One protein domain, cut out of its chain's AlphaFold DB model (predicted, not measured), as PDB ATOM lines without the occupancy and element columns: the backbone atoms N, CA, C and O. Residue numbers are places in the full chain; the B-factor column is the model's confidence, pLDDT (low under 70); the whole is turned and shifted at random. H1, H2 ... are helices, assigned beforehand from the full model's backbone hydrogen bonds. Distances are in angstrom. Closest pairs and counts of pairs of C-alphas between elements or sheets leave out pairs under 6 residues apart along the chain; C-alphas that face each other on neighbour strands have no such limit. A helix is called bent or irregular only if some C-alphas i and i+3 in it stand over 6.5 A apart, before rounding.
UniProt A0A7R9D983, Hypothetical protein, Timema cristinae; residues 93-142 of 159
ATOM      1  N   ASN A  93      53.988  16.907 -11.344       54.91
ATOM      2  CA  ASN A  93      52.595  17.053 -10.883       54.91
ATOM      3  C   ASN A  93      51.749  17.661 -12.008       54.91
ATOM      4  O   ASN A  93      51.150  18.720 -11.858       54.91
ATOM      5  N   ASP A  94      51.787  17.035 -13.174       69.38
ATOM      6  CA  ASP A  94      51.037  17.452 -14.329       69.38
ATOM      7  C   ASP A  94      49.678  16.752 -14.242       69.38
ATOM      8  O   ASP A  94      49.624  15.511 -14.255       69.38
ATOM      9  N   PRO A  95      48.578  17.511 -14.111       74.69
ATOM     10  CA  PRO A  95      47.232  16.960 -14.178       74.69
ATOM     11  C   PRO A  95      47.013  16.119 -15.446       74.69
ATOM     12  O   PRO A  95      46.267  15.144 -15.393       74.69
ATOM     13  N   ALA A  96      47.710  16.436 -16.550       77.50
ATOM     14  CA  ALA A  96      47.713  15.657 -17.789       77.50
ATOM     15  C   ALA A  96      48.266  14.252 -17.599       77.50
ATOM     16  O   ALA A  96      47.608  13.285 -17.976       77.50
ATOM     17  N   VAL A  97      49.424  14.123 -16.960       79.19
ATOM     18  CA  VAL A  97      50.053  12.817 -16.724       79.19
ATOM     19  C   VAL A  97      49.175  11.955 -15.817       79.19
ATOM     20  O   VAL A  97      48.930  10.795 -16.133       79.19
ATOM     21  N   HIS A  98      48.618  12.534 -14.751       80.88
ATOM     22  CA  HIS A  98      47.738  11.808 -13.830       80.88
ATOM     23  C   HIS A  98      46.434  11.362 -14.501       80.88
ATOM     24  O   HIS A  98      45.978  10.241 -14.285       80.88
ATOM     25  N   ALA A  99      45.831  12.217 -15.332       82.56
ATOM     26  CA  ALA A  99      44.630  11.847 -16.070       82.56
ATOM     27  C   ALA A  99      44.909  10.743 -17.096       82.56
ATOM     28  O   ALA A  99      44.093   9.837 -17.234       82.56
ATOM     29  N   LEU A 100      46.054  10.787 -17.784       81.12
ATOM     30  CA  LEU A 100      46.453   9.755 -18.743       81.12
ATOM     31  C   LEU A 100      46.736   8.414 -18.050       81.12
ATOM     32  O   LEU A 100      46.199   7.398 -18.470       81.12
ATOM     33  N   GLN A 101      47.453   8.411 -16.924       82.38
ATOM     34  CA  GLN A 101      47.662   7.197 -16.122       82.38
ATOM     35  C   GLN A 101      46.344   6.623 -15.582       82.38
ATOM     36  O   GLN A 101      46.135   5.411 -15.551       82.38
ATOM     37  N   PHE A 102      45.415   7.491 -15.162       82.62
ATOM     38  CA  PHE A 102      44.085   7.051 -14.743       82.62
ATOM     39  C   PHE A 102      43.272   6.490 -15.918       82.62
ATOM     40  O   PHE A 102      42.473   5.572 -15.722       82.62
ATOM     41  N   LEU A 103      43.490   7.001 -17.137       86.00
ATOM     42  CA  LEU A 103      42.874   6.494 -18.360       86.00
ATOM     43  C   LEU A 103      43.320   5.057 -18.664       86.00
ATOM     44  O   LEU A 103      42.483   4.253 -19.062       86.00
ATOM     45  N   ASP A 104      44.575   4.691 -18.400       84.06
ATOM     46  CA  ASP A 104      45.074   3.325 -18.630       84.06
ATOM     47  C   ASP A 104      44.313   2.275 -17.802       84.06
ATOM     48  O   ASP A 104      43.992   1.184 -18.278       84.06
ATOM     49  N   VAL A 105      43.945   2.624 -16.565       88.06
ATOM     50  CA  VAL A 105      43.210   1.737 -15.645       88.06
ATOM     51  C   VAL A 105      41.698   1.985 -15.628       88.06
ATOM     52  O   VAL A 105      40.966   1.294 -14.909       88.06
ATOM     53  N   ILE A 106      41.191   2.941 -16.420       87.94
ATOM     54  CA  ILE A 106      39.796   3.410 -16.358       87.94
ATOM     55  C   ILE A 106      38.803   2.280 -16.589       87.94
ATOM     56  O   ILE A 106      37.756   2.232 -15.949       87.94
ATOM     57  N   ASN A 107      39.140   1.333 -17.466       84.75
ATOM     58  CA  ASN A 107      38.262   0.234 -17.853       84.75
ATOM     59  C   ASN A 107      37.937  -0.700 -16.684       84.75
ATOM     60  O   ASN A 107      36.843  -1.269 -16.669       84.75
ATOM     61  N   MET A 108      38.807  -0.765 -15.674       89.56
ATOM     62  CA  MET A 108      38.613  -1.553 -14.456       89.56
ATOM     63  C   MET A 108      37.847  -0.813 -13.350       89.56
ATOM     64  O   MET A 108      37.537  -1.411 -12.321       89.56
ATOM     65  N   LYS A 109      37.536   0.478 -13.524       87.81
ATOM     66  CA  LYS A 109      36.775   1.268 -12.545       87.81
ATOM     67  C   LYS A 109      35.266   1.126 -12.734       87.81
ATOM     68  O   LYS A 109      34.778   0.747 -13.806       87.81
ATOM     69  N   ASP A 110      34.520   1.450 -11.681       90.75
ATOM     70  CA  ASP A 110      33.062   1.433 -11.709       90.75
ATOM     71  C   ASP A 110      32.482   2.521 -12.641       90.75
ATOM     72  O   ASP A 110      33.150   3.512 -12.965       90.75
ATOM     73  N   PRO A 111      31.227   2.354 -13.099       88.50
ATOM     74  CA  PRO A 111      30.593   3.284 -14.034       88.50
ATOM     75  C   PRO A 111      30.484   4.727 -13.517       88.50
ATOM     76  O   PRO A 111      30.511   5.666 -14.315       88.50
ATOM     77  N   THR A 112      30.385   4.924 -12.202       88.69
ATOM     78  CA  THR A 112      30.247   6.249 -11.585       88.69
ATOM     79  C   THR A 112      31.570   7.009 -11.645       88.69
ATOM     80  O   THR A 112      31.593   8.166 -12.072       88.69
ATOM     81  N   GLN A 113      32.683   6.344 -11.322       84.81
ATOM     82  CA  GLN A 113      34.033   6.899 -11.463       84.81
ATOM     83  C   GLN A 113      34.371   7.222 -12.921       84.81
ATOM     84  O   GLN A 113      34.900   8.297 -13.204       84.81
ATOM     85  N   LYS A 114      33.989   6.347 -13.863       86.88
ATOM     86  CA  LYS A 114      34.123   6.607 -15.306       86.88
ATOM     87  C   LYS A 114      33.378   7.876 -15.715       86.88
ATOM     88  O   LYS A 114      33.956   8.759 -16.343       86.88
ATOM     89  N   SER A 115      32.106   7.989 -15.328       86.75
ATOM     90  CA  SER A 115      31.267   9.146 -15.658       86.75
ATOM     91  C   SER A 115      31.844  10.454 -15.108       86.75
ATOM     92  O   SER A 115      31.937  11.441 -15.840       86.75
ATOM     93  N   HIS A 116      32.292  10.454 -13.848       89.44
ATOM     94  CA  HIS A 116      32.917  11.622 -13.230       89.44
ATOM     95  C   HIS A 116      34.215  12.019 -13.945       89.44
ATOM     96  O   HIS A 116      34.410  13.188 -14.278       89.44
ATOM     97  N   PHE A 117      35.076  11.044 -14.239       88.75
ATOM     98  CA  PHE A 117      36.347  11.280 -14.913       88.75
ATOM     99  C   PHE A 117      36.161  11.877 -16.317       88.75
ATOM    100  O   PHE A 117      36.758  12.908 -16.616       88.75
ATOM    101  N   TYR A 118      35.293  11.302 -17.157       87.62
ATOM    102  CA  TYR A 118      35.079  11.800 -18.524       87.62
ATOM    103  C   TYR A 118      34.433  13.189 -18.573       87.62
ATOM    104  O   TYR A 118      34.711  13.963 -19.489       87.62
ATOM    105  N   ARG A 119      33.555  13.514 -17.617       86.50
ATOM    106  CA  ARG A 119      32.810  14.782 -17.628       86.50
ATOM    107  C   ARG A 119      33.572  15.937 -16.993       86.50
ATOM    108  O   ARG A 119      33.454  17.060 -17.487       86.50
ATOM    109  N   ASN A 120      34.326  15.657 -15.935       85.62
ATOM    110  CA  ASN A 120      34.957  16.686 -15.117       85.62
ATOM    111  C   ASN A 120      36.467  16.683 -15.368       85.62
ATOM    112  O   ASN A 120      36.987  17.558 -16.056       85.62
ATOM    113  N   THR A 121      37.154  15.634 -14.916       82.31
ATOM    114  CA  THR A 121      38.621  15.571 -14.897       82.31
ATOM    115  C   THR A 121      39.240  15.614 -16.295       82.31
ATOM    116  O   THR A 121      40.100  16.446 -16.563       82.31
ATOM    117  N   LEU A 122      38.789  14.771 -17.227       83.00
ATOM    118  CA  LEU A 122      39.378  14.703 -18.568       83.00
ATOM    119  C   LEU A 122      39.139  15.994 -19.362       83.00
ATOM    120  O   LEU A 122      40.013  16.443 -20.101       83.00
ATOM    121  N   LYS A 123      37.969  16.616 -19.181       83.06
ATOM    122  CA  LYS A 123      37.604  17.871 -19.845       83.06
ATOM    123  C   LYS A 123      38.487  19.037 -19.393       83.06
ATOM    124  O   LYS A 123      38.869  19.858 -20.221       83.06
ATOM    125  N   GLU A 124      38.800  19.105 -18.102       81.62
ATOM    126  CA  GLU A 124      39.662  20.142 -17.522       81.62
ATOM    127  C   GLU A 124      41.131  19.966 -17.900       81.62
ATOM    128  O   GLU A 124      41.864  20.946 -18.009       81.62
ATOM    129  N   VAL A 125      41.550  18.724 -18.130       80.94
ATOM    130  CA  VAL A 125      42.945  18.373 -18.384       80.94
ATOM    131  C   VAL A 125      43.312  18.414 -19.875       80.94
ATOM    132  O   VAL A 125      44.452  18.716 -20.224       80.94
ATOM    133  N   LEU A 126      42.343  18.193 -20.769       77.06
ATOM    134  CA  LEU A 126      42.526  18.211 -22.227       77.06
ATOM    135  C   LEU A 126      43.279  19.440 -22.791       77.06
ATOM    136  O   LEU A 126      44.037  19.271 -23.745       77.06
ATOM    137  N   PRO A 127      43.089  20.671 -22.270       79.75
ATOM    138  CA  PRO A 127      43.813  21.855 -22.737       79.75
ATOM    139  C   PRO A 127      45.322  21.824 -22.464       79.75
ATOM    140  O   PRO A 127      46.063  22.499 -23.171       79.75
ATOM    141  N   TYR A 128      45.766  21.065 -21.459       72.44
ATOM    142  CA  TYR A 128      47.175  20.964 -21.063       72.44
ATOM    143  C   TYR A 128      47.920  19.855 -21.808       72.44
ATOM    144  O   TYR A 128      49.148  19.841 -21.820       72.44
ATOM    145  N   VAL A 129      47.192  18.942 -22.458       72.00
ATOM    146  CA  VAL A 129      47.789  17.898 -23.291       72.00
ATOM    147  C   VAL A 129      48.308  18.545 -24.581       72.00
ATOM    148  O   VAL A 129      47.508  19.113 -25.337       72.00
ATOM    149  N   PRO A 130      49.620  18.470 -24.872       64.50
ATOM    150  CA  PRO A 130      50.170  18.982 -26.119       64.50
ATOM    151  C   PRO A 130      49.476  18.297 -27.297       64.50
ATOM    152  O   PRO A 130      49.527  17.075 -27.441       64.50
ATOM    153  N   ARG A 131      48.793  19.073 -28.140       67.19
ATOM    154  CA  ARG A 131      48.187  18.537 -29.359       67.19
ATOM    155  C   ARG A 131      49.303  18.333 -30.364       67.19
ATOM    156  O   ARG A 131      49.999  19.287 -30.704       67.19
ATOM    157  N   VAL A 132      49.460  17.109 -30.851       59.47
ATOM    158  CA  VAL A 132      50.239  16.882 -32.067       59.47
ATOM    159  C   VAL A 132      49.503  17.648 -33.170       59.47
ATOM    160  O   VAL A 132      48.312  17.380 -33.363       59.47
ATOM    161  N   PRO A 133      50.125  18.632 -33.843       50.44
ATOM    162  CA  PRO A 133      49.478  19.300 -34.957       50.44
ATOM    163  C   PRO A 133      49.163  18.225 -35.991       50.44
ATOM    164  O   PRO A 133      50.061  17.600 -36.553       50.44
ATOM    165  N   THR A 134      47.880  17.957 -36.205       51.34
ATOM    166  CA  THR A 134      47.453  17.196 -37.373       51.34
ATOM    167  C   THR A 134      47.972  17.937 -38.601       51.34
ATOM    168  O   THR A 134      47.887  19.163 -38.636       51.34
ATOM    169  N   GLU A 135      48.492  17.204 -39.582       49.34
ATOM    170  CA  GLU A 135      49.202  17.624 -40.809       49.34
ATOM    171  C   GLU A 135      48.668  18.880 -41.544       49.34
ATOM    172  O   GLU A 135      49.370  19.512 -42.329       49.34
ATOM    173  N   LEU A 136      47.436  19.293 -41.251       50.03
ATOM    174  CA  LEU A 136      46.785  20.503 -41.741       50.03
ATOM    175  C   LEU A 136      47.288  21.828 -41.131       50.03
ATOM    176  O   LEU A 136      47.011  22.867 -41.725       50.03
ATOM    177  N   ASP A 137      48.039  21.829 -40.022       44.06
ATOM    178  CA  ASP A 137      48.510  23.078 -39.377       44.06
ATOM    179  C   ASP A 137      49.946  23.497 -39.765       44.06
ATOM    180  O   ASP A 137      50.392  24.608 -39.474       44.06
ATOM    181  N   LEU A 138      50.678  22.646 -40.499       49.06
ATOM    182  CA  LEU A 138      52.055  22.939 -40.928       49.06
ATOM    183  C   LEU A 138      52.149  23.979 -42.061       49.06
ATOM    184  O   LEU A 138      53.234  24.474 -42.347       49.06
ATOM    185  N   LYS A 139      51.034  24.310 -42.726       47.88
ATOM    186  CA  LYS A 139      51.008  25.317 -43.805       47.88
ATOM    187  C   LYS A 139      50.846  26.751 -43.295       47.88
ATOM    188  O   LYS A 139      51.178  27.681 -44.025       47.88
ATOM    189  N   THR A 140      50.355  26.938 -42.071       46.75
ATOM    190  CA  THR A 140      50.061  28.271 -41.514       46.75
ATOM    191  C   THR A 140      51.218  28.812 -40.672       46.75
ATOM    192  O   THR A 140      51.437  30.021 -40.607       46.75
ATOM    193  N   LEU A 141      52.017  27.928 -40.071       45.62
ATOM    194  CA  LEU A 141      53.297  28.278 -39.463       45.62
ATOM    195  C   LEU A 141      54.361  28.231 -40.559       45.62
ATOM    196  O   LEU A 141      54.838  27.158 -40.908       45.62
ATOM    197  N   GLY A 142      54.678  29.392 -41.139       42.47
ATOM    198  CA  GLY A 142      55.670  29.564 -42.201       42.47
ATOM    199  C   GLY A 142      57.075  29.110 -41.800       42.47
ATOM    200  O   GLY A 142      57.944  29.930 -41.529       42.47
TER     201      GLY A 142
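This is residues 93 to 142 of the 159 residues of the protein "Hypothetical protein" of Timema cristinae (UniProt A0A7R9D983). Two helices, H1 then H2, fold back side by side as a short helical hairpin, and from the end of H2 a tail sticks out, residues 131 to 142, which makes much of the length. The printed part has 50 residues, two named helices and no named strand, and is all helix. It is only just loose, close to extended, with a radius of gyration of the C-alphas of 14.4 A and spans of 47 by 22 by 17 A.

H1, residues 95 to 108, begins at C-alpha 95 (47.232, 16.960, -14.178) and is 20.4 A long. H2, residues 111 to 128, is 25.2 A long, has a kink of 40 degrees near residue 122 and ends at C-alpha 128 (47.175, 20.964, -21.063). H1 is irregular, with C-alphas 104 and 107 7.5 A apart; H2 only just, with C-alphas 124 and 127 6.9 A apart.

H1 and H2 touch, closest at the C-alphas of Ala 96 and Val 125, 5.5 A. They run opposite ways at a shallow tilt of 26 degrees. O i to N i+4 pairs are within hydrogen-bond range for 7 of 10 in H1 and 10 of 14 in H2.

The C-alphas farthest apart, of Asp 110 and Gly 142, are 47.2 A apart. The printed part has no cut, and the link from H1 to H2 is tight. The pLDDT is under 70 at residues 93 to 94 and 130 to 142.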